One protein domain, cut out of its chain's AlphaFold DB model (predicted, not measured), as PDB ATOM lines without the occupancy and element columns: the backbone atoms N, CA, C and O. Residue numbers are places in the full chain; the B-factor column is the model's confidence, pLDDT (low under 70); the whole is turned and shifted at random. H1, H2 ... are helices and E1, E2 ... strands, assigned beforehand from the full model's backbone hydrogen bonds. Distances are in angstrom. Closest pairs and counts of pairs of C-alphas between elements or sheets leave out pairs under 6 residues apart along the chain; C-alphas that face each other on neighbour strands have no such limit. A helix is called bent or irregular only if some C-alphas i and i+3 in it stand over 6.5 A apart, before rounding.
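What this domain is: This is residues 148 to 342 of the 345 residues of an uncharacterized protein of Pseudomonas putida (UniProt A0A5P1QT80). Four helices or arms, H2, H3b, H4 and H5, make an up-and-down bundle, each running against the one before it, with H3b nearest the middle. The kinked helix H8 crosses one end of the bundle, with the small strand pair E2 and E3 beside its later part, while H1 and the long link of residues 164 to 176 lie at the other end. The printed part has 195 residues with eight named helices and three named strands, in the order E1 H1 H2 H3 H4 E2 H5 H6 H7 H8 E3; E2 and E3 form an antiparallel sheet. It is mostly helix and compact, with a radius of gyration of the C-alphas of 18.1 A and spans of 60 by 44 by 34 A.

How they stand to each other: E1, residues 149 to 151, pairs with no named strand. H1, residues 157 to 163, only just touches the hub H2, residues 177 to 199, with 3 pairs of C-alphas within 8 A, the closest Cys 163 and Tyr 179 at 6.6 A. H3, residues 204 to 225, was assigned as one helix by its hydrogen bonds but is bent, C-alphas 212 and 215 being 6.6 A apart; its arms are H3a, 204 to 212, and H3b, 215 to 225. H2 and H3a form a hairpin, closest at the C-alphas of Val 197 and Val 206, 5.6 A. H3b forms a hairpin with H4, residues 228 to 237, closest at the C-alphas of Ser 222 and Ile 230, 6.1 A. H3b touches H5, residues 261 to 281, the same way at a shallow tilt of 29 degrees, closest at the C-alphas of Ile 218 and Phe 268, 6.7 A. H6, residues 294 to 297, touches H5, closest at the C-alphas of Arg 269 and Ser 297, 5.3 A. H7, residues 301 to 304, touches H6 only at the corner, and only just, with 3 pairs within 8 A. H8, residues 306 to 326, is irregular, C-alphas 308 and 311 being 7.3 A apart; with residues 306 to 311 it touches H2 about perpendicular at 87 degrees, closest at the C-alphas of Phe 198 and Gly 307, 4.0 A. E2, residues 240 to 242, and E3, residues 329 to 331, have N 242 and O 329 within hydrogen-bond range at 2.8 A. Every O i to N i+4 pair is within range in H2, H3a, H3b and H5; 2 of 3 are in H1, 12 of 17 in H8 and 2 of 6 in H4, which has 2 of 7 O i to N i+3 pairs within range.

Where its parts are: E1 begins at C-alpha 149, (263.710, 134.489, 346.751). H2 is 32.8 A long, H5 30.9 A and H8 26.6 A. E3 ends at C-alpha 331, (267.708, 138.766, 325.946).

The domain as a whole: The C-alphas of Glu 169 and Tyr 325 are the two farthest apart, 60.7 A. The printed part has no cut; the links H1 to H2, E2 to H5 and H5 to H6 are long. Mean pLDDT of the printed part is 89.8, and residues 334 to 342 are under 70.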
ATOM      1  N   VAL A 148     267.766 133.980 347.809       93.31
ATOM      2  CA  VAL A 148     267.538 134.387 346.409       93.31
ATOM      3  C   VAL A 148     266.075 134.676 346.086       93.31
ATOM      4  O   VAL A 148     265.791 135.239 345.036       93.31
ATOM      5  N   LEU A 149     265.141 134.276 346.950       94.81
ATOM      6  CA  LEU A 149     263.710 134.489 346.751       94.81
ATOM      7  C   LEU A 149     263.024 134.682 348.103       94.81
ATOM      8  O   LEU A 149     263.237 133.891 349.023       94.81
ATOM      9  N   VAL A 150     262.177 135.702 348.222       96.06
ATOM     10  CA  VAL A 150     261.350 135.927 349.413       96.06
ATOM     11  C   VAL A 150     259.904 135.619 349.050       96.06
ATOM     12  O   VAL A 150     259.313 136.319 348.240       96.06
ATOM     13  N   GLY A 151     259.336 134.569 349.639       94.44
ATOM     14  CA  GLY A 151     257.929 134.225 349.449       94.44
ATOM     15  C   GLY A 151     257.039 135.094 350.330       94.44
ATOM     16  O   GLY A 151     257.203 135.071 351.554       94.44
ATOM     17  N   GLN A 152     256.111 135.852 349.734       93.00
ATOM     18  CA  GLN A 152     255.229 136.751 350.486       93.00
ATOM     19  C   GLN A 152     253.964 136.050 350.991       93.00
ATOM     20  O   GLN A 152     253.384 136.500 351.972       93.00
ATOM     21  N   PHE A 153     253.566 134.937 350.360       93.06
ATOM     22  CA  PHE A 153     252.336 134.194 350.670       93.06
ATOM     23  C   PHE A 153     251.044 135.016 350.529       93.06
ATOM     24  O   PHE A 153     250.004 134.615 351.041       93.06
ATOM     25  N   GLU A 154     251.071 136.118 349.780       92.62
ATOM     26  CA  GLU A 154     249.883 136.917 349.481       92.62
ATOM     27  C   GLU A 154     249.161 136.341 348.245       92.62
ATOM     28  O   GLU A 154     249.708 136.358 347.140       92.62
ATOM     29  N   PRO A 155     247.940 135.790 348.384       93.94
ATOM     30  CA  PRO A 155     247.275 135.121 347.277       93.94
ATOM     31  C   PRO A 155     246.683 136.139 346.298       93.94
ATOM     32  O   PRO A 155     245.894 137.012 346.670       93.94
ATOM     33  N   HIS A 156     246.973 135.971 345.008       92.38
ATOM     34  CA  HIS A 156     246.341 136.776 343.967       92.38
ATOM     35  C   HIS A 156     244.808 136.573 343.962       92.38
ATOM     36  O   HIS A 156     244.350 135.428 344.024       92.38
ATOM     37  N   PRO A 157     243.968 137.619 343.800       90.62
ATOM     38  CA  PRO A 157     242.509 137.481 343.882       90.62
ATOM     39  C   PRO A 157     241.885 136.450 342.926       90.62
ATOM     40  O   PRO A 157     240.867 135.841 343.257       90.62
ATOM     41  N   LEU A 158     242.495 136.236 341.754       92.44
ATOM     42  CA  LEU A 158     242.049 135.224 340.784       92.44
ATOM     43  C   LEU A 158     242.271 133.782 341.259       92.44
ATOM     44  O   LEU A 158     241.541 132.897 340.820       92.44
ATOM     45  N   LEU A 159     243.221 133.540 342.171       96.00
ATOM     46  CA  LEU A 159     243.469 132.205 342.714       96.00
ATOM     47  C   LEU A 159     242.203 131.646 343.372       96.00
ATOM     48  O   LEU A 159     241.813 130.515 343.094       96.00
ATOM     49  N   TYR A 160     241.510 132.470 344.167       96.19
ATOM     50  CA  TYR A 160     240.246 132.080 344.792       96.19
ATOM     51  C   TYR A 160     239.203 131.660 343.752       96.19
ATOM     52  O   TYR A 160     238.564 130.624 343.898       96.19
ATOM     53  N   VAL A 161     239.047 132.444 342.681       94.12
ATOM     54  CA  VAL A 161     238.064 132.170 341.621       94.12
ATOM     55  C   VAL A 161     238.369 130.846 340.919       94.12
ATOM     56  O   VAL A 161     237.457 130.066 340.654       94.12
ATOM     57  N   ASN A 162     239.647 130.558 340.673       96.19
ATOM     58  CA  ASN A 162     240.063 129.322 340.016       96.19
ATOM     59  C   ASN A 162     239.889 128.089 340.918       96.19
ATOM     60  O   ASN A 162     239.444 127.038 340.448       96.19
ATOM     61  N   CYS A 163     240.202 128.216 342.211       96.88
ATOM     62  CA  CYS A 163     240.061 127.143 343.198       96.88
ATOM     63  C   CYS A 163     238.609 126.903 343.630       96.88
ATOM     64  O   CYS A 163     238.265 125.786 344.022       96.88
ATOM     65  N   SER A 164     237.763 127.931 343.569       96.00
ATOM     66  CA  SER A 164     236.376 127.930 344.040       96.00
ATOM     67  C   SER A 164     235.414 128.528 343.009       96.00
ATOM     68  O   SER A 164     234.797 129.565 343.269       96.00
ATOM     69  N   PRO A 165     235.251 127.876 341.843       94.19
ATOM     70  CA  PRO A 165     234.277 128.293 340.852       94.19
ATOM     71  C   PRO A 165     232.868 128.150 341.432       94.19
ATOM     72  O   PRO A 165     232.532 127.152 342.073       94.19
ATOM     73  N   GLY A 166     232.042 129.162 341.201       91.44
ATOM     74  CA  GLY A 166     230.670 129.213 341.690       91.44
ATOM     75  C   GLY A 166     230.199 130.650 341.828       91.44
ATOM     76  O   GLY A 166     231.004 131.589 341.785       91.44
ATOM     77  N   SER A 167     228.892 130.817 341.987       92.81
ATOM     78  CA  SER A 167     228.290 132.132 342.174       92.81
ATOM     79  C   SER A 167     227.809 132.334 343.618       92.81
ATOM     80  O   SER A 167     227.524 131.360 344.321       92.81
ATOM     81  N   PRO A 168     227.710 133.587 344.095       93.19
ATOM     82  CA  PRO A 168     227.246 133.874 345.452       93.19
ATOM     83  C   PRO A 168     225.858 133.300 345.777       93.19
ATOM     84  O   PRO A 168     225.560 132.994 346.931       93.19
ATOM     85  N   GLU A 169     225.001 133.124 344.769       93.25
ATOM     86  CA  GLU A 169     223.654 132.571 344.915       93.25
ATOM     87  C   GLU A 169     223.648 131.074 345.262       93.25
ATOM     88  O   GLU A 169     222.637 130.577 345.757       93.25
ATOM     89  N   GLU A 170     224.751 130.360 345.027       93.06
ATOM     90  CA  GLU A 170     224.885 128.915 345.265       93.06
ATOM     91  C   GLU A 170     225.408 128.578 346.672       93.06
ATOM     92  O   GLU A 170     225.312 127.428 347.102       93.06
ATOM     93  N   GLY A 171     225.921 129.566 347.411       94.75
ATOM     94  CA  GLY A 171     226.454 129.371 348.756       94.75
ATOM     95  C   GLY A 171     227.956 129.121 348.777       94.75
ATOM     96  O   GLY A 171     228.725 129.815 348.116       94.75
ATOM     97  N   VAL A 172     228.393 128.143 349.576       94.81
ATOM     98  CA  VAL A 172     229.814 127.779 349.653       94.81
ATOM     99  C   VAL A 172     230.241 127.143 348.324       94.81
ATOM    100  O   VAL A 172     229.707 126.088 347.965       94.81
ATOM    101  N   PRO A 173     231.200 127.739 347.594       95.44
ATOM    102  CA  PRO A 173     231.651 127.190 346.325       95.44
ATOM    103  C   PRO A 173     232.365 125.853 346.533       95.44
ATOM    104  O   PRO A 173     233.037 125.621 347.541       95.44
ATOM    105  N   LYS A 174     232.244 124.960 345.551       94.19
ATOM    106  CA  LYS A 174     232.959 123.682 345.575       94.19
ATOM    107  C   LYS A 174     234.400 123.883 345.125       94.19
ATOM    108  O   LYS A 174     234.690 124.710 344.265       94.19
ATOM    109  N   ARG A 175     235.304 123.077 345.682       96.00
ATOM    110  CA  ARG A 175     236.694 123.013 345.226       96.00
ATOM    111  C   ARG A 175     236.754 122.558 343.768       96.00
ATOM    112  O   ARG A 175     236.108 121.582 343.387       96.00
ATOM    113  N   ASN A 176     237.583 123.220 342.973       97.56
ATOM    114  CA  ASN A 176     237.870 122.826 341.602       97.56
ATOM    115  C   ASN A 176     238.903 121.694 341.542       97.56
ATOM    116  O   ASN A 176     240.093 121.940 341.376       97.56
ATOM    117  N   ASP A 177     238.469 120.439 341.648       96.75
ATOM    118  CA  ASP A 177     239.397 119.298 341.637       96.75
ATOM    119  C   ASP A 177     240.244 119.196 340.355       96.75
ATOM    120  O   ASP A 177     241.339 118.645 340.398       96.75
ATOM    121  N   ALA A 178     239.754 119.692 339.211       97.19
ATOM    122  CA  ALA A 178     240.541 119.710 337.976       97.19
ATOM    123  C   ALA A 178     241.744 120.646 338.103       97.19
ATOM    124  O   ALA A 178     242.860 120.241 337.801       97.19
ATOM    125  N   TYR A 179     241.530 121.832 338.671       97.69
ATOM    126  CA  TYR A 179     242.591 122.805 338.903       97.69
ATOM    127  C   TYR A 179     243.706 122.273 339.808       97.69
ATOM    128  O   TYR A 179     244.885 122.423 339.503       97.69
ATOM    129  N   PHE A 180     243.342 121.592 340.900       98.19
ATOM    130  CA  PHE A 180     244.321 120.969 341.797       98.19
ATOM    131  C   PHE A 180     245.105 119.849 341.096       98.19
ATOM    132  O   PHE A 180     246.319 119.763 341.258       98.19
ATOM    133  N   ARG A 181     244.452 119.042 340.246       97.69
ATOM    134  CA  ARG A 181     245.149 118.023 339.441       97.69
ATOM    135  C   ARG A 181     246.130 118.630 338.439       97.69
ATOM    136  O   ARG A 181     247.193 118.050 338.229       97.69
ATOM    137  N   ASP A 182     245.802 119.773 337.844       97.62
ATOM    138  CA  ASP A 182     246.700 120.469 336.914       97.62
ATOM    139  C   ASP A 182     247.947 121.005 337.641       97.62
ATOM    140  O   ASP A 182     249.070 120.893 337.136       97.62
ATOM    141  N   ILE A 183     247.772 121.510 338.869       98.19
ATOM    142  CA  ILE A 183     248.883 121.907 339.745       98.19
ATOM    143  C   ILE A 183     249.741 120.685 340.116       98.19
ATOM    144  O   ILE A 183     250.961 120.724 339.945       98.19
ATOM    145  N   ASP A 184     249.125 119.578 340.546       97.94
ATOM    146  CA  ASP A 184     249.829 118.334 340.899       97.94
ATOM    147  C   ASP A 184     250.662 117.781 339.734       97.94
ATOM    148  O   ASP A 184     251.816 117.373 339.910       97.94
ATOM    149  N   ALA A 185     250.082 117.773 338.530       96.94
ATOM    150  CA  ALA A 185     250.762 117.341 337.317       96.94
ATOM    151  C   ALA A 185     251.964 118.243 337.010       96.94
ATOM    152  O   ALA A 185     253.043 117.745 336.683       96.94
ATOM    153  N   SER A 186     251.809 119.558 337.182       97.69
ATOM    154  CA  SER A 186     252.883 120.525 336.947       97.69
ATOM    155  C   SER A 186     254.034 120.361 337.948       97.69
ATOM    156  O   SER A 186     255.195 120.346 337.538       97.69
ATOM    157  N   PHE A 187     253.743 120.139 339.238       97.88
ATOM    158  CA  PHE A 187     254.770 119.824 340.244       97.88
ATOM    159  C   PHE A 187     255.486 118.504 339.968       97.88
ATOM    160  O   PHE A 187     256.707 118.424 340.117       97.88
ATOM    161  N   SER A 188     254.746 117.477 339.546       96.75
ATOM    162  CA  SER A 188     255.317 116.173 339.198       96.75
ATOM    163  C   SER A 188     256.291 116.291 338.023       96.75
ATOM    164  O   SER A 188     257.412 115.777 338.095       96.75
ATOM    165  N   SER A 189     255.898 117.022 336.976       97.12
ATOM    166  CA  SER A 189     256.757 117.340 335.831       97.12
ATOM    167  C   SER A 189     257.990 118.129 336.265       97.12
ATOM    168  O   SER A 189     259.114 117.703 335.993       97.12
ATOM    169  N   ALA A 190     257.811 119.225 337.010       98.00
ATOM    170  CA  ALA A 190     258.917 120.049 337.496       98.00
ATOM    171  C   ALA A 190     259.938 119.220 338.292       98.00
ATOM    172  O   ALA A 190     261.132 119.271 337.998       98.00
ATOM    173  N   ALA A 191     259.478 118.393 339.236       97.50
ATOM    174  CA  ALA A 191     260.349 117.546 340.046       97.50
ATOM    175  C   ALA A 191     261.117 116.509 339.203       97.50
ATOM    176  O   ALA A 191     262.312 116.313 339.421       97.50
ATOM    177  N   MET A 192     260.464 115.871 338.223       97.19
ATOM    178  CA  MET A 192     261.111 114.896 337.336       97.19
ATOM    179  C   MET A 192     262.235 115.535 336.511       97.19
ATOM    180  O   MET A 192     263.338 114.991 336.437       97.19
ATOM    181  N   PHE A 193     261.981 116.696 335.904       97.75
ATOM    182  CA  PHE A 193     262.984 117.361 335.074       97.75
ATOM    183  C   PHE A 193     264.091 118.009 335.905       97.75
ATOM    184  O   PHE A 193     265.258 117.919 335.530       97.75
ATOM    185  N   MET A 194     263.774 118.567 337.075       97.31
ATOM    186  CA  MET A 194     264.795 119.033 338.017       97.31
ATOM    187  C   MET A 194     265.701 117.888 338.489       97.31
ATOM    188  O   MET A 194     266.905 118.087 338.623       97.31
ATOM    189  N   ASP A 195     265.175 116.674 338.684       96.94
ATOM    190  CA  ASP A 195     266.003 115.516 339.041       96.94
ATOM    191  C   ASP A 195     267.006 115.148 337.948       96.94
ATOM    192  O   ASP A 195     268.176 114.896 338.242       96.94
ATOM    193  N   ILE A 196     266.581 115.196 336.682       96.62
ATOM    194  CA  ILE A 196     267.475 115.033 335.529       96.62
ATOM    195  C   ILE A 196     268.574 116.098 335.563       96.62
ATOM    196  O   ILE A 196     269.752 115.758 335.428       96.62
ATOM    197  N   VAL A 197     268.193 117.361 335.778       96.06
ATOM    198  CA  VAL A 197     269.124 118.494 335.809       96.06
ATOM    199  C   VAL A 197     270.143 118.353 336.931       96.06
ATOM    200  O   VAL A 197     271.319 118.604 336.696       96.06
ATOM    201  N   PHE A 198     269.748 117.925 338.130       95.94
ATOM    202  CA  PHE A 198     270.673 117.892 339.265       95.94
ATOM    203  C   PHE A 198     271.469 116.595 339.393       95.94
ATOM    204  O   PHE A 198     272.570 116.619 339.941       95.94
ATOM    205  N   ARG A 199     270.973 115.456 338.900       94.81
ATOM    206  CA  ARG A 199     271.686 114.175 339.046       94.81
ATOM    207  C   ARG A 199     272.668 113.861 337.928       94.81
ATOM    208  O   ARG A 199     273.547 113.030 338.143       94.81
ATOM    209  N   ARG A 200     272.496 114.446 336.745       94.25
ATOM    210  CA  ARG A 200     273.313 114.123 335.569       94.25
ATOM    211  C   ARG A 200     274.411 115.152 335.353       94.25
ATOM    212  O   ARG A 200     274.290 116.308 335.751       94.25
ATOM    213  N   GLU A 201     275.475 114.723 334.690       92.00
ATOM    214  CA  GLU A 201     276.467 115.644 334.150       92.00
ATOM    215  C   GLU A 201     275.869 116.461 332.999       92.00
ATOM    216  O   GLU A 201     274.940 116.021 332.311       92.00
ATOM    217  N   TYR A 202     276.403 117.665 332.806       90.19
ATOM    218  CA  TYR A 202     275.946 118.580 331.770       90.19
ATOM    219  C   TYR A 202     276.035 117.950 330.371       90.19
ATOM    220  O   TYR A 202     277.052 117.369 329.998       90.19
ATOM    221  N   SER A 203     274.959 118.078 329.596       91.25
ATOM    222  CA  SER A 203     274.830 117.591 328.218       91.25
ATOM    223  C   SER A 203     273.677 118.319 327.523       91.25
ATOM    224  O   SER A 203     272.833 118.900 328.204       91.25
ATOM    225  N   ASP A 204     273.581 118.227 326.195       88.31
ATOM    226  CA  ASP A 204     272.468 118.821 325.432       88.31
ATOM    227  C   ASP A 204     271.100 118.282 325.889       88.31
ATOM    228  O   ASP A 204     270.127 119.018 326.014       88.31
ATOM    229  N   PHE A 205     271.036 117.007 326.282       92.06
ATOM    230  CA  PHE A 205     269.825 116.441 326.882       92.06
ATOM    231  C   PHE A 205     269.442 117.131 328.204       92.06
ATOM    232  O   PHE A 205     268.263 117.361 328.473       92.06
ATOM    233  N   VAL A 206     270.426 117.454 329.049       93.31
ATOM    234  CA  VAL A 206     270.192 118.189 330.304       93.31
ATOM    235  C   VAL A 206     269.804 119.643 330.025       93.31
ATOM    236  O   VAL A 206     268.961 120.181 330.740       93.31
ATOM    237  N   PHE A 207     270.363 120.251 328.975       90.06
ATOM    238  CA  PHE A 207     269.978 121.578 328.498       90.06
ATOM    239  C   PHE A 207     268.484 121.624 328.140       90.06
ATOM    240  O   PHE A 207     267.752 122.453 328.686       90.06
ATOM    241  N   ASP A 208     268.005 120.682 327.322       90.62
ATOM    242  CA  ASP A 208     266.592 120.603 326.925       90.62
ATOM    243  C   ASP A 208     265.672 120.272 328.108       90.62
ATOM    244  O   ASP A 208     264.588 120.848 328.264       90.62
ATOM    245  N   ALA A 209     266.105 119.367 328.993       94.94
ATOM    246  CA  ALA A 209     265.375 119.045 330.216       94.94
ATOM    247  C   ALA A 209     265.228 120.271 331.133       94.94
ATOM    248  O   ALA A 209     264.176 120.466 331.741       94.94
ATOM    249  N   TYR A 210     266.250 121.125 331.214       95.19
ATOM    250  CA  TYR A 210     266.192 122.353 331.998       95.19
ATOM    251  C   TYR A 210     265.299 123.416 331.346       95.19
ATOM    252  O   TYR A 210     264.325 123.860 331.960       95.19
ATOM    253  N   LEU A 211     265.616 123.824 330.114       92.94
ATOM    254  CA  LEU A 211     264.999 124.987 329.474       92.94
ATOM    255  C   LEU A 211     263.559 124.708 329.031       92.94
ATOM    256  O   LEU A 211     262.651 125.459 329.379       92.94
ATOM    257  N   ALA A 212     263.346 123.624 328.283       92.19
ATOM    258  CA  ALA A 212     262.056 123.338 327.660       92.19
ATOM    259  C   ALA A 212     261.065 122.650 328.610       92.19
ATOM    260  O   ALA A 212     259.872 122.623 328.320       92.19
ATOM    261  N   ASN A 213     261.536 122.103 329.738       96.06
ATOM    262  CA  ASN A 213     260.688 121.313 330.627       96.06
ATOM    263  C   ASN A 213     260.680 121.813 332.077       96.06
ATOM    264  O   ASN A 213     259.615 122.181 332.577       96.06
ATOM    265  N   ALA A 214     261.829 121.860 332.763       96.94
ATOM    266  CA  ALA A 214     261.872 122.282 334.166       96.94
ATOM    267  C   ALA A 214     261.424 123.744 334.327       96.94
ATOM    268  O   ALA A 214     260.530 124.025 335.124       96.94
ATOM    269  N   CYS A 215     261.980 124.662 333.530       96.31
ATOM    270  CA  CYS A 215     261.619 126.079 333.597       96.31
ATOM    271  C   CYS A 215     260.156 126.323 333.207       96.31
ATOM    272  O   CYS A 215     259.448 127.040 333.909       96.31
ATOM    273  N   VAL A 216     259.684 125.671 332.138       95.88
ATOM    274  CA  VAL A 216     258.285 125.758 331.689       95.88
ATOM    275  C   VAL A 216     257.327 125.269 332.775       95.88
ATOM    276  O   VAL A 216     256.331 125.930 333.051       95.88
ATOM    277  N   SER A 217     257.646 124.154 333.439       97.94
ATOM    278  CA  SER A 217     256.805 123.603 334.508       97.94
ATOM    279  C   SER A 217     256.749 124.528 335.727       97.94
ATOM    280  O   SER A 217     255.676 124.734 336.282       97.94
ATOM    281  N   ILE A 218     257.873 125.134 336.128       98.00
ATOM    282  CA  ILE A 218     257.906 126.097 337.243       98.00
ATOM    283  C   ILE A 218     257.114 127.365 336.914       98.00
ATOM    284  O   ILE A 218     256.332 127.826 337.745       98.00
ATOM    285  N   HIS A 219     257.261 127.909 335.703       96.94
ATOM    286  CA  HIS A 219     256.469 129.067 335.278       96.94
ATOM    287  C   HIS A 219     254.977 128.725 335.205       96.94
ATOM    288  O   HIS A 219     254.157 129.500 335.697       96.94
ATOM    289  N   ALA A 220     254.610 127.539 334.709       96.75
ATOM    290  CA  ALA A 220     253.226 127.064 334.726       96.75
ATOM    291  C   ALA A 220     252.659 126.992 336.154       96.75
ATOM    292  O   ALA A 220     251.585 127.536 336.407       96.75
ATOM    293  N   ILE A 221     253.405 126.411 337.104       98.12
ATOM    294  CA  ILE A 221     253.031 126.394 338.528       98.12
ATOM    295  C   ILE A 221     252.840 127.821 339.048       98.12
ATOM    296  O   ILE A 221     251.833 128.105 339.689       98.12
ATOM    297  N   SER A 222     253.775 128.729 338.757       96.94
ATOM    298  CA  SER A 222     253.694 130.107 339.246       96.94
ATOM    299  C   SER A 222     252.476 130.859 338.709       96.94
ATOM    300  O   SER A 222     251.860 131.622 339.448       96.94
ATOM    301  N   HIS A 223     252.073 130.613 337.461       95.69
ATOM    302  CA  HIS A 223     250.869 131.206 336.886       95.69
ATOM    303  C   HIS A 223     249.591 130.582 337.451       95.69
ATOM    304  O   HIS A 223     248.649 131.313 337.748       95.69
ATOM    305  N   LEU A 224     249.566 129.261 337.660       96.81
ATOM    306  CA  LEU A 224     248.448 128.576 338.318       96.81
ATOM    307  C   LEU A 224     248.289 129.032 339.778       96.81
ATOM    308  O   LEU A 224     247.183 129.234 340.262       96.81
ATOM    309  N   LEU A 225     249.375 129.235 340.510       97.56
ATOM    310  CA  LEU A 225     249.293 129.676 341.904       97.56
ATOM    311  C   LEU A 225     249.211 131.203 342.044       97.56
ATOM    312  O   LEU A 225     248.893 131.698 343.120       97.56
ATOM    313  N   GLY A 226     249.441 131.949 340.961       96.19
ATOM    314  CA  GLY A 226     249.445 133.407 340.976       96.19
ATOM    315  C   GLY A 226     250.593 133.986 341.805       96.19
ATOM    316  O   GLY A 226     250.349 134.903 342.575       96.19
ATOM    317  N   LEU A 227     251.814 133.464 341.632       96.44
ATOM    318  CA  LEU A 227     253.030 133.814 342.385       96.44
ATOM    319  C   LEU A 227     253.910 134.841 341.637       96.44
ATOM    320  O   LEU A 227     254.800 134.435 340.874       96.44
ATOM    321  N   PRO A 228     253.678 136.162 341.802       94.19
ATOM    322  CA  PRO A 228     254.442 137.202 341.108       94.19
ATOM    323  C   PRO A 228     255.933 137.197 341.449       94.19
ATOM    324  O   PRO A 228     256.744 137.585 340.610       94.19
ATOM    325  N   GLU A 229     256.322 136.691 342.616       94.88
ATOM    326  CA  GLU A 229     257.728 136.583 343.009       94.88
ATOM    327  C   GLU A 229     258.508 135.662 342.056       94.88
ATOM    328  O   GLU A 229     259.709 135.827 341.862       94.88
ATOM    329  N   ILE A 230     257.824 134.725 341.388       95.38
ATOM    330  CA  ILE A 230     258.435 133.849 340.383       95.38
ATOM    331  C   ILE A 230     258.289 134.444 338.974       95.38
ATOM    332  O   ILE A 230     259.294 134.667 338.300       95.38
ATOM    333  N   TYR A 231     257.063 134.707 338.503       92.25
ATOM    334  CA  TYR A 231     256.851 135.095 337.097       92.25
ATOM    335  C   TYR A 231     257.134 136.575 336.793       92.25
ATOM    336  O   TYR A 231     257.137 136.956 335.622       92.25
ATOM    337  N   ARG A 232     257.340 137.424 337.808       88.50
ATOM    338  CA  ARG A 232     257.668 138.850 337.641       88.50
ATOM    339  C   ARG A 232     259.029 139.190 338.238       88.50
ATOM    340  O   ARG A 232     259.881 139.680 337.506       88.50
ATOM    341  N   GLU A 233     259.243 138.925 339.527       90.50
ATOM    342  CA  GLU A 233     260.489 139.313 340.209       90.50
ATOM    343  C   GLU A 233     261.660 138.434 339.757       90.50
ATOM    344  O   GLU A 233     262.593 138.926 339.123       90.50
ATOM    345  N   LEU A 234     261.577 137.116 339.973       91.06
ATOM    346  CA  LEU A 234     262.634 136.191 339.559       91.06
ATOM    347  C   LEU A 234     262.811 136.141 338.034       91.06
ATOM    348  O   LEU A 234     263.922 135.926 337.549       91.06
ATOM    349  N   ALA A 235     261.737 136.386 337.280       87.25
ATOM    350  CA  ALA A 235     261.785 136.538 335.829       87.25
ATOM    351  C   ALA A 235     262.684 137.704 335.373       87.25
ATOM    352  O   ALA A 235     263.277 137.615 334.299       87.25
ATOM    353  N   GLY A 236     262.844 138.759 336.180       84.88
ATOM    354  CA  GLY A 236     263.781 139.854 335.906       84.88
ATOM    355  C   GLY A 236     265.256 139.433 335.947       84.88
ATOM    356  O   GLY A 236     266.093 140.085 335.325       84.88
ATOM    357  N   GLU A 237     265.567 138.323 336.625       87.44
ATOM    358  CA  GLU A 237     266.899 137.705 336.683       87.44
ATOM    359  C   GLU A 237     267.046 136.482 335.759       87.44
ATOM    360  O   GLU A 237     268.069 135.783 335.791       87.44
ATOM    361  N   SER A 238     266.015 136.185 334.967       91.88
ATOM    362  CA  SER A 238     265.994 135.088 334.002       91.88
ATOM    363  C   SER A 238     266.569 135.501 332.648       91.88
ATOM    364  O   SER A 238     266.821 136.665 332.364       91.88
ATOM    365  N   LEU A 239     266.767 134.520 331.772       91.88
ATOM    366  CA  LEU A 239     267.157 134.720 330.383       91.88
ATOM    367  C   LEU A 239     265.998 134.306 329.482       91.88
ATOM    368  O   LEU A 239     265.485 133.190 329.597       91.88
ATOM    369  N   LEU A 240     265.600 135.198 328.574       91.75
ATOM    370  CA  LEU A 240     264.680 134.877 327.493       91.75
ATOM    371  C   LEU A 240     265.487 134.325 326.318       91.75
ATOM    372  O   LEU A 240     266.307 135.036 325.736       91.75
ATOM    373  N   VAL A 241     265.253 133.057 325.998       90.81
ATOM    374  CA  VAL A 241     265.951 132.283 324.974       90.81
ATOM    375  C   VAL A 241     265.030 132.060 323.775       90.81
ATOM    376  O   VAL A 241     263.969 131.448 323.897       90.81
ATOM    377  N   GLU A 242     265.453 132.537 322.608       90.69
ATOM    378  CA  GLU A 242     264.755 132.401 321.327       90.69
ATOM    379  C   GLU A 242     265.625 131.535 320.389       90.69
ATOM    380  O   GLU A 242     266.676 131.998 319.929       90.69
ATOM    381  N   PRO A 243     265.246 130.275 320.107       86.31
ATOM    382  CA  PRO A 243     265.903 129.469 319.083       86.31
ATOM    383  C   PRO A 243     265.741 130.110 317.694       86.31
ATOM    384  O   PRO A 243     264.788 130.866 317.471       86.31
ATOM    385  N   PRO A 244     266.628 129.799 316.732       83.62
ATOM    386  CA  PRO A 244     266.507 130.320 315.377       83.62
ATOM    387  C   PRO A 244     265.153 129.931 314.751       83.62
ATOM    388  O   PRO A 244     264.696 128.795 314.925       83.62
ATOM    389  N   PRO A 245     264.502 130.847 314.009       80.88
ATOM    390  CA  PRO A 245     263.200 130.596 313.402       80.88
ATOM    391  C   PRO A 245     263.260 129.408 312.439       80.88
ATOM    392  O   PRO A 245     264.096 129.367 311.535       80.88
ATOM    393  N   GLN A 246     262.331 128.464 312.595       79.56
ATOM    394  CA  GLN A 246     262.105 127.412 311.609       79.56
ATOM    395  C   GLN A 246     261.120 127.904 310.543       79.56
ATOM    396  O   GLN A 246     260.181 128.647 310.829       79.56
ATOM    397  N   GLN A 247     261.348 127.521 309.286       76.94
ATOM    398  CA  GLN A 247     260.593 128.042 308.146       76.94
ATOM    399  C   GLN A 247     259.091 127.727 308.290       76.94
ATOM    400  O   GLN A 247     258.690 126.567 308.272       76.94
ATOM    401  N   GLY A 248     258.261 128.766 308.434       77.19
ATOM    402  CA  GLY A 248     256.804 128.639 308.580       77.19
ATOM    403  C   GLY A 248     256.292 128.389 310.005       77.19
ATOM    404  O   GLY A 248     255.096 128.153 310.162       77.19
ATOM    405  N   GLN A 249     257.149 128.450 311.029       78.31
ATOM    406  CA  GLN A 249     256.753 128.337 312.436       78.31
ATOM    407  C   GLN A 249     256.980 129.648 313.194       78.31
ATOM    408  O   GLN A 249     257.905 130.404 312.896       78.31
ATOM    409  N   GLU A 250     256.130 129.912 314.187       79.19
ATOM    410  CA  GLU A 250     256.358 131.007 315.128       79.19
ATOM    411  C   GLU A 250     257.616 130.749 315.962       79.19
ATOM    412  O   GLU A 250     257.941 129.612 316.308       79.19
ATOM    413  N   VAL A 251     258.331 131.826 316.293       78.75
ATOM    414  CA  VAL A 251     259.510 131.752 317.159       78.75
ATOM    415  C   VAL A 251     259.051 131.415 318.572       78.75
ATOM    416  O   VAL A 251     258.460 132.249 319.259       78.75
ATOM    417  N   ILE A 252     259.337 130.190 319.007       84.19
ATOM    418  CA  ILE A 252     259.080 129.759 320.380       84.19
ATOM    419  C   ILE A 252     260.069 130.474 321.300       84.19
ATOM    420  O   ILE A 252     261.263 130.521 321.014       84.19
ATOM    421  N   LYS A 253     259.581 131.024 322.412       89.19
ATOM    422  CA  LYS A 253     260.422 131.686 323.411       89.19
ATOM    423  C   LYS A 253     260.393 130.902 324.709       89.19
ATOM    424  O   LYS A 253     259.317 130.550 325.189       89.19
ATOM    425  N   TYR A 254     261.562 130.673 325.287       91.31
ATOM    426  CA  TYR A 254     261.710 129.991 326.566       91.31
ATOM    427  C   TYR A 254     262.295 130.950 327.590       91.31
ATOM    428  O   TYR A 254     263.279 131.630 327.318       91.31
ATOM    429  N   LEU A 255     261.699 130.996 328.776       93.06
ATOM    430  CA  LEU A 255     262.183 131.811 329.878       93.06
ATOM    431  C   LEU A 255     262.800 130.895 330.932       93.06
ATOM    432  O   LEU A 255     262.136 129.969 331.403       93.06
ATOM    433  N   THR A 256     264.054 131.141 331.313       94.25
ATOM    434  CA  THR A 256     264.667 130.390 332.417       94.25
ATOM    435  C   THR A 256     264.006 130.734 333.756       94.25
ATOM    436  O   THR A 256     263.199 131.663 333.865       94.25
ATOM    437  N   VAL A 257     264.346 129.992 334.808       94.31
ATOM    438  CA  VAL A 257     263.987 130.342 336.193       94.31
ATOM    439  C   VAL A 257     265.251 130.825 336.886       94.31
ATOM    440  O   VAL A 257     266.018 130.034 337.444       94.31
ATOM    441  N   GLY A 258     265.502 132.128 336.770       91.44
ATOM    442  CA  GLY A 258     266.756 132.739 337.164       91.44
ATOM    443  C   GLY A 258     267.951 132.238 336.348       91.44
ATOM    444  O   GLY A 258     267.812 131.693 335.251       91.44
ATOM    445  N   THR A 259     269.148 132.418 336.907       89.88
ATOM    446  CA  THR A 259     270.427 132.037 336.275       89.88
ATOM    447  C   THR A 259     271.317 131.168 337.162       89.88
ATOM    448  O   THR A 259     272.425 130.808 336.768       89.88
ATOM    449  N   LYS A 260     270.848 130.818 338.364       92.56
ATOM    450  CA  LYS A 260     271.567 129.984 339.333       92.56
ATOM    451  C   LYS A 260     270.688 128.813 339.748       92.56
ATOM    452  O   LYS A 260     269.472 128.952 339.846       92.56
ATOM    453  N   SER A 261     271.299 127.691 340.114       93.38
ATOM    454  CA  SER A 261     270.565 126.524 340.629       93.38
ATOM    455  C   SER A 261     269.742 126.831 341.878       93.38
ATOM    456  O   SER A 261     268.655 126.286 342.050       93.38
ATOM    457  N   ALA A 262     270.217 127.760 342.714       94.31
ATOM    458  CA  ALA A 262     269.462 128.245 343.863       94.31
ATOM    459  C   ALA A 262     268.111 128.857 343.460       94.31
ATOM    460  O   ALA A 262     267.141 128.650 344.175       94.31
ATOM    461  N   HIS A 263     268.016 129.535 342.310       95.38
ATOM    462  CA  HIS A 263     266.796 130.226 341.879       95.38
ATOM    463  C   HIS A 263     265.674 129.229 341.579       95.38
ATOM    464  O   HIS A 263     264.581 129.348 342.124       95.38
ATOM    465  N   ILE A 264     265.950 128.196 340.776       95.94
ATOM    466  CA  ILE A 264     264.931 127.194 340.436       95.94
ATOM    467  C   ILE A 264     264.546 126.315 341.635       95.94
ATOM    468  O   ILE A 264     263.378 125.962 341.787       95.94
ATOM    469  N   VAL A 265     265.494 125.998 342.528       96.94
ATOM    470  CA  VAL A 265     265.183 125.261 343.764       96.94
ATOM    471  C   VAL A 265     264.354 126.116 344.722       96.94
ATOM    472  O   VAL A 265     263.383 125.615 345.284       96.94
ATOM    473  N   ALA A 266     264.703 127.393 344.896       96.88
ATOM    474  CA  ALA A 266     263.941 128.322 345.722       96.88
ATOM    475  C   ALA A 266     262.516 128.510 345.183       96.88
ATOM    476  O   ALA A 266     261.565 128.375 345.947       96.88
ATOM    477  N   ALA A 267     262.363 128.707 343.869       97.81
ATOM    478  CA  ALA A 267     261.062 128.825 343.212       97.81
ATOM    479  C   ALA A 267     260.190 127.575 343.415       97.81
ATOM    480  O   ALA A 267     259.023 127.697 343.780       97.81
ATOM    481  N   PHE A 268     260.758 126.373 343.242       98.00
ATOM    482  CA  PHE A 268     260.029 125.125 343.487       98.00
ATOM    483  C   PHE A 268     259.561 125.022 344.942       98.00
ATOM    484  O   PHE A 268     258.405 124.690 345.190       98.00
ATOM    485  N   ARG A 269     260.447 125.297 345.908       97.06
ATOM    486  CA  ARG A 269     260.140 125.179 347.343       97.06
ATOM    487  C   ARG A 269     259.096 126.188 347.794       97.06
ATOM    488  O   ARG A 269     258.145 125.798 348.458       97.06
ATOM    489  N   TYR A 270     259.237 127.440 347.369       97.19
ATOM    490  CA  TYR A 270     258.245 128.471 347.644       97.19
ATOM    491  C   TYR A 270     256.870 128.074 347.105       97.19
ATOM    492  O   TYR A 270     255.894 128.040 347.853       97.19
ATOM    493  N   ALA A 271     256.799 127.698 345.825       97.75
ATOM    494  CA  ALA A 271     255.543 127.286 345.218       97.75
ATOM    495  C   ALA A 271     254.944 126.052 345.911       97.75
ATOM    496  O   ALA A 271     253.730 125.986 346.102       97.75
ATOM    497  N   TRP A 272     255.781 125.085 346.298       97.19
ATOM    498  CA  TRP A 272     255.353 123.877 347.001       97.19
ATOM    499  C   TRP A 272     254.729 124.197 348.363       97.19
ATOM    500  O   TRP A 272     253.637 123.714 348.660       97.19
ATOM    501  N   ASP A 273     255.377 125.042 349.167       95.69
ATOM    502  CA  ASP A 273     254.865 125.449 350.478       95.69
ATOM    503  C   ASP A 273     253.571 126.262 350.343       95.69
ATOM    504  O   ASP A 273     252.598 126.020 351.061       95.69
ATOM    505  N   PHE A 274     253.516 127.176 349.370       97.38
ATOM    506  CA  PHE A 274     252.302 127.926 349.054       97.38
ATOM    507  C   PHE A 274     251.150 126.985 348.677       97.38
ATOM    508  O   PHE A 274     250.034 127.113 349.189       97.38
ATOM    509  N   TYR A 275     251.419 125.999 347.819       97.56
ATOM    510  CA  TYR A 275     250.426 125.015 347.407       97.56
ATOM    511  C   TYR A 275     249.973 124.117 348.560       97.56
ATOM    512  O   TYR A 275     248.784 123.827 348.674       97.56
ATOM    513  N   ALA A 276     250.880 123.718 349.453       95.44
ATOM    514  CA  ALA A 276     250.529 122.959 350.648       95.44
ATOM    515  C   ALA A 276     249.575 123.749 351.562       95.44
ATOM    516  O   ALA A 276     248.581 123.197 352.037       95.44
ATOM    517  N   ASN A 277     249.820 125.051 351.743       95.25
ATOM    518  CA  ASN A 277     248.938 125.936 352.511       95.25
ATOM    519  C   ASN A 277     247.566 126.111 351.841       95.25
ATOM    520  O   ASN A 277     246.537 126.037 352.521       95.25
ATOM    521  N   LEU A 278     247.543 126.273 350.514       97.12
ATOM    522  CA  LEU A 278     246.316 126.306 349.716       97.12
ATOM    523  C   LEU A 278     245.518 125.004 349.870       97.12
ATOM    524  O   LEU A 278     244.322 125.022 350.153       97.12
ATOM    525  N   ALA A 279     246.180 123.862 349.714       96.88
ATOM    526  CA  ALA A 279     245.568 122.549 349.838       96.88
ATOM    527  C   ALA A 279     245.008 122.308 351.247       96.88
ATOM    528  O   ALA A 279     243.907 121.772 351.373       96.88
ATOM    529  N   ALA A 280     245.706 122.765 352.291       95.38
ATOM    530  CA  ALA A 280     245.248 122.667 353.673       95.38
ATOM    531  C   ALA A 280     243.919 123.406 353.905       95.38
ATOM    532  O   ALA A 280     243.020 122.831 354.521       95.38
ATOM    533  N   PHE A 281     243.755 124.619 353.360       96.00
ATOM    534  CA  PHE A 281     242.488 125.363 353.438       96.00
ATOM    535  C   PHE A 281     241.316 124.558 352.852       96.00
ATOM    536  O   PHE A 281     240.230 124.498 353.422       96.00
ATOM    537  N   TYR A 282     241.561 123.876 351.733       96.44
ATOM    538  CA  TYR A 282     240.558 123.096 351.011       96.44
ATOM    539  C   TYR A 282     240.433 121.629 351.453       96.44
ATOM    540  O   TYR A 282     239.708 120.857 350.812       96.44
ATOM    541  N   GLY A 283     241.177 121.200 352.479       95.56
ATOM    542  CA  GLY A 283     241.274 119.787 352.862       95.56
ATOM    543  C   GLY A 283     241.718 118.877 351.706       95.56
ATOM    544  O   GLY A 283     241.296 117.721 351.621       95.56
ATOM    545  N   TYR A 284     242.497 119.406 350.761       97.00
ATOM    546  CA  TYR A 284     243.062 118.650 349.651       97.00
ATOM    547  C   TYR A 284     244.330 117.928 350.105       97.00
ATOM    548  O   TYR A 284     245.202 118.515 350.743       97.00
ATOM    549  N   LYS A 285     244.445 116.642 349.770       96.00
ATOM    550  CA  LYS A 285     245.653 115.870 350.059       96.00
ATOM    551  C   LYS A 285     246.620 116.015 348.890       96.00
ATOM    552  O   LYS A 285     246.446 115.342 347.877       96.00
ATOM    553  N   VAL A 286     247.638 116.856 349.064       94.81
ATOM    554  CA  VAL A 286     248.732 116.995 348.093       94.81
ATOM    555  C   VAL A 286     249.406 115.630 347.892       94.81
ATOM    556  O   VAL A 286     249.768 114.987 348.886       94.81
ATOM    557  N   PRO A 287     249.568 115.150 346.646       93.88
ATOM    558  CA  PRO A 287     250.318 113.934 346.367       93.88
ATOM    559  C   PRO A 287     251.769 114.070 346.833       93.88
ATOM    560  O   PRO A 287     252.451 115.044 346.521       93.88
ATOM    561  N   GLU A 288     252.263 113.078 347.568       91.88
ATOM    562  CA  GLU A 288     253.674 113.054 347.945       91.88
ATOM    563  C   GLU A 288     254.549 112.831 346.710       91.88
ATOM    564  O   GLU A 288     254.268 111.967 345.874       91.88
ATOM    565  N   LEU A 289     255.657 113.570 346.623       92.19
ATOM    566  CA  LEU A 289     256.678 113.278 345.625       92.19
ATOM    567  C   LEU A 289     257.255 111.873 345.872       92.19
ATOM    568  O   LEU A 289     257.499 111.505 347.030       92.19
ATOM    569  N   PRO A 290     257.557 111.108 344.805       93.12
ATOM    570  CA  PRO A 290     258.301 109.861 344.910       93.12
ATOM    571  C   PRO A 290     259.540 110.017 345.797       93.12
ATOM    572  O   PRO A 290     260.248 111.018 345.705       93.12
ATOM    573  N   GLN A 291     259.857 109.008 346.614       91.38
ATOM    574  CA  GLN A 291     260.933 109.082 347.618       91.38
ATOM    575  C   GLN A 291     262.283 109.555 347.044       91.38
ATOM    576  O   GLN A 291     263.033 110.277 347.697       91.38
ATOM    577  N   HIS A 292     262.590 109.185 345.799       91.75
ATOM    578  CA  HIS A 292     263.828 109.592 345.136       91.75
ATOM    579  C   HIS A 292     263.872 111.079 344.736       91.75
ATOM    580  O   HIS A 292     264.971 111.559 344.466       91.75
ATOM    581  N   LEU A 293     262.737 111.789 344.742       93.94
ATOM    582  CA  LEU A 293     262.563 113.201 344.364       93.94
ATOM    583  C   LEU A 293     262.331 114.141 345.559       93.94
ATOM    584  O   LEU A 293     262.466 115.352 345.417       93.94
ATOM    585  N   GLN A 294     262.037 113.618 346.755       91.62
ATOM    586  CA  GLN A 294     261.717 114.427 347.950       91.62
ATOM    587  C   GLN A 294     262.823 115.412 348.378       91.62
ATOM    588  O   GLN A 294     262.570 116.376 349.096       91.62
ATOM    589  N   TYR A 295     264.059 115.203 347.919       92.69
ATOM    590  CA  TYR A 295     265.177 116.112 348.185       92.69
ATOM    591  C   TYR A 295     265.054 117.474 347.476       92.69
ATOM    592  O   TYR A 295     265.800 118.404 347.788       92.69
ATOM    593  N   ILE A 296     264.157 117.586 346.493       92.56
ATOM    594  CA  ILE A 296     263.903 118.831 345.767       92.56
ATOM    595  C   ILE A 296     263.079 119.772 346.654       92.56
ATOM    596  O   ILE A 296     263.473 120.924 346.857       92.56
ATOM    597  N   SER A 297     262.004 119.262 347.265       87.62
ATOM    598  CA  SER A 297     261.131 120.041 348.152       87.62
ATOM    599  C   SER A 297     261.763 120.350 349.511       87.62
ATOM    600  O   SER A 297     261.413 121.352 350.119       87.62
ATOM    601  N   THR A 298     262.712 119.540 350.000       83.62
ATOM    602  CA  THR A 298     263.260 119.702 351.361       83.62
ATOM    603  C   THR A 298     264.763 119.413 351.474       83.62
ATOM    604  O   THR A 298     265.357 118.698 350.668       83.62
ATOM    605  N   GLY A 299     265.399 119.959 352.519       82.00
ATOM    606  CA  GLY A 299     266.775 119.628 352.914       82.00
ATOM    607  C   GLY A 299     267.884 120.239 352.046       82.00
ATOM    608  O   GLY A 299     267.652 121.128 351.229       82.00
ATOM    609  N   GLY A 300     269.125 119.780 352.247       85.50
ATOM    610  CA  GLY A 300     270.322 120.305 351.565       85.50
ATOM    611  C   GLY A 300     270.973 119.356 350.555       85.50
ATOM    612  O   GLY A 300     272.005 119.682 349.976       85.50
ATOM    613  N   LYS A 301     270.394 118.172 350.324       88.38
ATOM    614  CA  LYS A 301     271.003 117.142 349.466       88.38
ATOM    615  C   LYS A 301     271.237 117.633 348.034       88.38
ATOM    616  O   LYS A 301     272.243 117.258 347.439       88.38
ATOM    617  N   VAL A 302     270.366 118.501 347.514       90.19
ATOM    618  CA  VAL A 302     270.502 119.081 346.167       90.19
ATOM    619  C   VAL A 302     271.844 119.798 345.960       90.19
ATOM    620  O   VAL A 302     272.409 119.711 344.877       90.19
ATOM    621  N   PHE A 303     272.414 120.402 347.011       91.12
ATOM    622  CA  PHE A 303     273.685 121.137 346.950       91.12
ATOM    623  C   PHE A 303     274.906 120.232 346.750       91.12
ATOM    624  O   PHE A 303     275.951 120.691 346.306       91.12
ATOM    625  N   SER A 304     274.780 118.947 347.092       91.19
ATOM    626  CA  SER A 304     275.852 117.949 346.965       91.19
ATOM    627  C   SER A 304     275.802 117.146 345.665       91.19
ATOM    628  O   SER A 304     276.654 116.287 345.445       91.19
ATOM    629  N   LEU A 305     274.786 117.365 344.826       93.38
ATOM    630  CA  LEU A 305     274.624 116.602 343.594       93.38
ATOM    631  C   LEU A 305     275.563 117.121 342.495       93.38
ATOM    632  O   LEU A 305     275.800 118.327 342.415       93.38
ATOM    633  N   PRO A 306     276.070 116.236 341.615       90.75
ATOM    634  CA  PRO A 306     277.046 116.612 340.591       90.75
ATOM    635  C   PRO A 306     276.502 117.662 339.614       90.75
ATOM    636  O   PRO A 306     277.245 118.529 339.167       90.75
ATOM    637  N   GLY A 307     275.198 117.632 339.331       91.31
ATOM    638  CA  GLY A 307     274.532 118.599 338.466       91.31
ATOM    639  C   GLY A 307     274.147 119.908 339.155       91.31
ATOM    640  O   GLY A 307     273.462 120.725 338.547       91.31
ATOM    641  N   TRP A 308     274.562 120.155 340.406       93.50
ATOM    642  CA  TRP A 308     274.280 121.423 341.090       93.50
ATOM    643  C   TRP A 308     274.800 122.637 340.313       93.50
ATOM    644  O   TRP A 308     274.177 123.690 340.348       93.50
ATOM    645  N   SER A 309     275.905 122.522 339.578       91.94
ATOM    646  CA  SER A 309     276.431 123.619 338.756       91.94
ATOM    647  C   SER A 309     275.796 123.711 337.363       91.94
ATOM    648  O   SER A 309     276.091 124.664 336.643       91.94
ATOM    649  N   ASN A 310     274.903 122.789 336.975       92.06
ATOM    650  CA  ASN A 310     274.387 122.710 335.603       92.06
ATOM    651  C   ASN A 310     273.616 123.961 335.171       92.06
ATOM    652  O   ASN A 310     273.737 124.350 334.017       92.06
ATOM    653  N   VAL A 311     272.873 124.625 336.064       88.44
ATOM    654  CA  VAL A 311     272.150 125.867 335.716       88.44
ATOM    655  C   VAL A 311     273.113 127.036 335.492       88.44
ATOM    656  O   VAL A 311     272.928 127.830 334.574       88.44
ATOM    657  N   SER A 312     274.175 127.136 336.293       87.31
ATOM    658  CA  SER A 312     275.208 128.154 336.074       87.31
ATOM    659  C   SER A 312     275.966 127.885 334.772       87.31
ATOM    660  O   SER A 312     276.148 128.792 333.964       87.31
ATOM    661  N   ARG A 313     276.323 126.617 334.527       86.88
ATOM    662  CA  ARG A 313     276.973 126.180 333.287       86.88
ATOM    663  C   ARG A 313     276.081 126.384 332.062       86.88
ATOM    664  O   ARG A 313     276.580 126.766 331.014       86.88
ATOM    665  N   PHE A 314     274.766 126.210 332.202       86.31
ATOM    666  CA  PHE A 314     273.794 126.508 331.151       86.31
ATOM    667  C   PHE A 314     273.927 127.951 330.664       86.31
ATOM    668  O   PHE A 314     273.953 128.182 329.463       86.31
ATOM    669  N   LYS A 315     274.056 128.928 331.571       82.62
ATOM    670  CA  LYS A 315     274.229 130.338 331.191       82.62
ATOM    671  C   LYS A 315     275.505 130.562 330.373       82.62
ATOM    672  O   LYS A 315     275.463 131.302 329.392       82.62
ATOM    673  N   GLU A 316     276.612 129.951 330.785       84.12
ATOM    674  CA  GLU A 316     277.909 130.050 330.101       84.12
ATOM    675  C   GLU A 316     277.836 129.418 328.701       84.12
ATOM    676  O   GLU A 316     278.093 130.082 327.700       84.12
ATOM    677  N   GLU A 317     277.359 128.176 328.614       82.44
ATOM    678  CA  GLU A 317     277.232 127.408 327.368       82.44
ATOM    679  C   GLU A 317     276.212 128.022 326.396       82.44
ATOM    680  O   GLU A 317     276.409 128.014 325.179       82.44
ATOM    681  N   LEU A 318     275.122 128.602 326.908       82.50
ATOM    682  CA  LEU A 318     274.133 129.304 326.094       82.50
ATOM    683  C   LEU A 318     274.780 130.482 325.347       82.50
ATOM    684  O   LEU A 318     274.542 130.656 324.153       82.50
ATOM    685  N   GLN A 319     275.618 131.266 326.032       76.44
ATOM    686  CA  GLN A 319     276.328 132.408 325.448       76.44
ATOM    687  C   GLN A 319     277.449 131.963 324.501       76.44
ATOM    688  O   GLN A 319     277.558 132.466 323.383       76.44
ATOM    689  N   GLU A 320     278.281 131.013 324.931       77.56
ATOM    690  CA  GLU A 320     279.478 130.617 324.186       77.56
ATOM    691  C   GLU A 320     279.170 129.738 322.978       77.56
ATOM    692  O   GLU A 320     279.802 129.915 321.933       77.56
ATOM    693  N   ASN A 321     278.202 128.825 323.104       76.75
ATOM    694  CA  ASN A 321     277.943 127.803 322.102       76.75
ATOM    695  C   ASN A 321     276.644 128.035 321.322       76.75
ATOM    696  O   ASN A 321     276.657 128.102 320.091       76.75
ATOM    697  N   TYR A 322     275.520 128.219 322.012       79.38
ATOM    698  CA  TYR A 322     274.210 128.280 321.354       79.38
ATOM    699  C   TYR A 322     273.942 129.614 320.647       79.38
ATOM    700  O   TYR A 322     273.472 129.626 319.508       79.38
ATOM    701  N   VAL A 323     274.297 130.746 321.260       81.00
ATOM    702  CA  VAL A 323     274.197 132.060 320.600       81.00
ATOM    703  C   VAL A 323     275.193 132.153 319.447       81.00
ATOM    704  O   VAL A 323     274.828 132.495 318.323       81.00
ATOM    705  N   LYS A 324     276.458 131.805 319.708       76.88
ATOM    706  CA  LYS A 324     277.557 132.012 318.759       76.88
ATOM    707  C   LYS A 324     277.529 131.067 317.557       76.88
ATOM    708  O   LYS A 324     277.830 131.510 316.450       76.88
ATOM    709  N   TYR A 325     277.204 129.789 317.759       77.31
ATOM    710  CA  TYR A 325     277.289 128.772 316.701       77.31
ATOM    711  C   TYR A 325     275.927 128.259 316.227       77.31
ATOM    712  O   TYR A 325     275.824 127.818 315.084       77.31
ATOM    713  N   HIS A 326     274.879 128.359 317.052       78.81
ATOM    714  CA  HIS A 326     273.533 127.887 316.705       78.81
ATOM    715  C   HIS A 326     272.525 129.017 316.454       78.81
ATOM    716  O   HIS A 326     271.364 128.742 316.160       78.81
ATOM    717  N   GLY A 327     272.954 130.283 316.522       80.25
ATOM    718  CA  GLY A 327     272.128 131.436 316.163       80.25
ATOM    719  C   GLY A 327     270.948 131.681 317.104       80.25
ATOM    720  O   GLY A 327     269.958 132.285 316.692       80.25
ATOM    721  N   PHE A 328     271.028 131.206 318.348       86.88
ATOM    722  CA  PHE A 328     270.045 131.538 319.375       86.88
ATOM    723  C   PHE A 328     270.140 133.027 319.709       86.88
ATOM    724  O   PHE A 328     271.228 133.604 319.748       86.88
ATOM    725  N   LYS A 329     269.002 133.647 320.013       86.12
ATOM    726  CA  LYS A 329     268.954 135.000 320.557       86.12
ATOM    727  C   LYS A 329     268.621 134.927 322.039       86.12
ATOM    728  O   LYS A 329     267.679 134.253 322.445       86.12
ATOM    729  N   VAL A 330     269.414 135.622 322.846       84.81
ATOM    730  CA  VAL A 330     269.234 135.690 324.296       84.81
ATOM    731  C   VAL A 330     269.065 137.143 324.685       84.81
ATOM    732  O   VAL A 330     269.853 137.996 324.281       84.81
ATOM    733  N   THR A 331     268.027 137.422 325.458       85.62
ATOM    734  CA  THR A 331     267.708 138.766 325.946       85.62
ATOM    735  C   THR A 331     267.415 138.698 327.432       85.62
ATOM    736  O   THR A 331     266.836 137.716 327.902       85.62
ATOM    737  N   ASN A 332     267.829 139.716 328.181       80.19
ATOM    738  CA  ASN A 332     267.385 139.855 329.557       80.19
ATOM    739  C   ASN A 332     265.969 140.454 329.528       80.19
ATOM    740  O   ASN A 332     265.778 141.474 328.864       80.19
ATOM    741  N   PRO A 333     264.961 139.859 330.187       73.00
ATOM    742  CA  PRO A 333     263.614 140.427 330.221       73.00
ATOM    743  C   PRO A 333     263.577 141.870 330.737       73.00
ATOM    744  O   PRO A 333     262.758 142.661 330.272       73.00
ATOM    745  N   SER A 334     264.497 142.231 331.637       63.50
ATOM    746  CA  SER A 334     264.672 143.602 332.131       63.50
ATOM    747  C   SER A 334     265.102 144.600 331.045       63.50
ATOM    748  O   SER A 334     264.757 145.769 331.149       63.50
ATOM    749  N   ASP A 335     265.738 144.148 329.959       60.19
ATOM    750  CA  ASP A 335     266.145 144.998 328.826       60.19
ATOM    751  C   ASP A 335     265.005 145.222 327.804       60.19
ATOM    752  O   ASP A 335     265.156 145.986 326.850       60.19
ATOM    753  N   ILE A 336     263.872 144.523 327.954       58.62
ATOM    754  CA  ILE A 336     262.731 144.555 327.017       58.62
ATOM    755  C   ILE A 336     261.635 145.522 327.501       58.62
ATOM    756  O   ILE A 336     260.826 145.986 326.697       58.62
ATOM    757  N   ILE A 337     261.604 145.847 328.798       46.88
ATOM    758  CA  ILE A 337     260.614 146.741 329.409       46.88
ATOM    759  C   ILE A 337     261.212 148.160 329.480       46.88
ATOM    760  O   ILE A 337     262.191 148.351 330.196       46.88
ATOM    761  N   PRO A 338     260.660 149.168 328.777       38.97
ATOM    762  CA  PRO A 338     261.118 150.550 328.910       38.97
ATOM    763  C   PRO A 338     260.923 151.055 330.348       38.97
ATOM    764  O   PRO A 338     259.858 150.846 330.934       38.97
ATOM    765  N   GLU A 339     261.911 151.779 330.883       39.69
ATOM    766  CA  GLU A 339     261.907 152.386 332.231       39.69
ATOM    767  C   GLU A 339     260.676 153.280 332.522       39.69
ATOM    768  O   GLU A 339     260.371 153.560 333.681       39.69
ATOM    769  N   GLU A 340     259.916 153.694 331.504       35.19
ATOM    770  CA  GLU A 340     258.766 154.599 331.643       35.19
ATOM    771  C   GLU A 340     257.547 154.006 332.377       35.19
ATOM    772  O   GLU A 340     256.693 154.769 332.820       35.19
ATOM    773  N   ILE A 341     257.461 152.687 332.585       39.38
ATOM    774  CA  ILE A 341     256.314 152.061 333.284       39.38
ATOM    775  C   ILE A 341     256.540 151.965 334.810       39.38
ATOM    776  O   ILE A 341     255.602 151.729 335.565       39.38
ATOM    777  N   VAL A 342     257.761 152.216 335.299       38.47
ATOM    778  CA  VAL A 342     258.108 152.111 336.735       38.47
ATOM    779  C   VAL A 342     257.855 153.424 337.501       38.47
ATOM    780  O   VAL A 342     257.935 153.457 338.723       38.47
TER     781      VAL A 342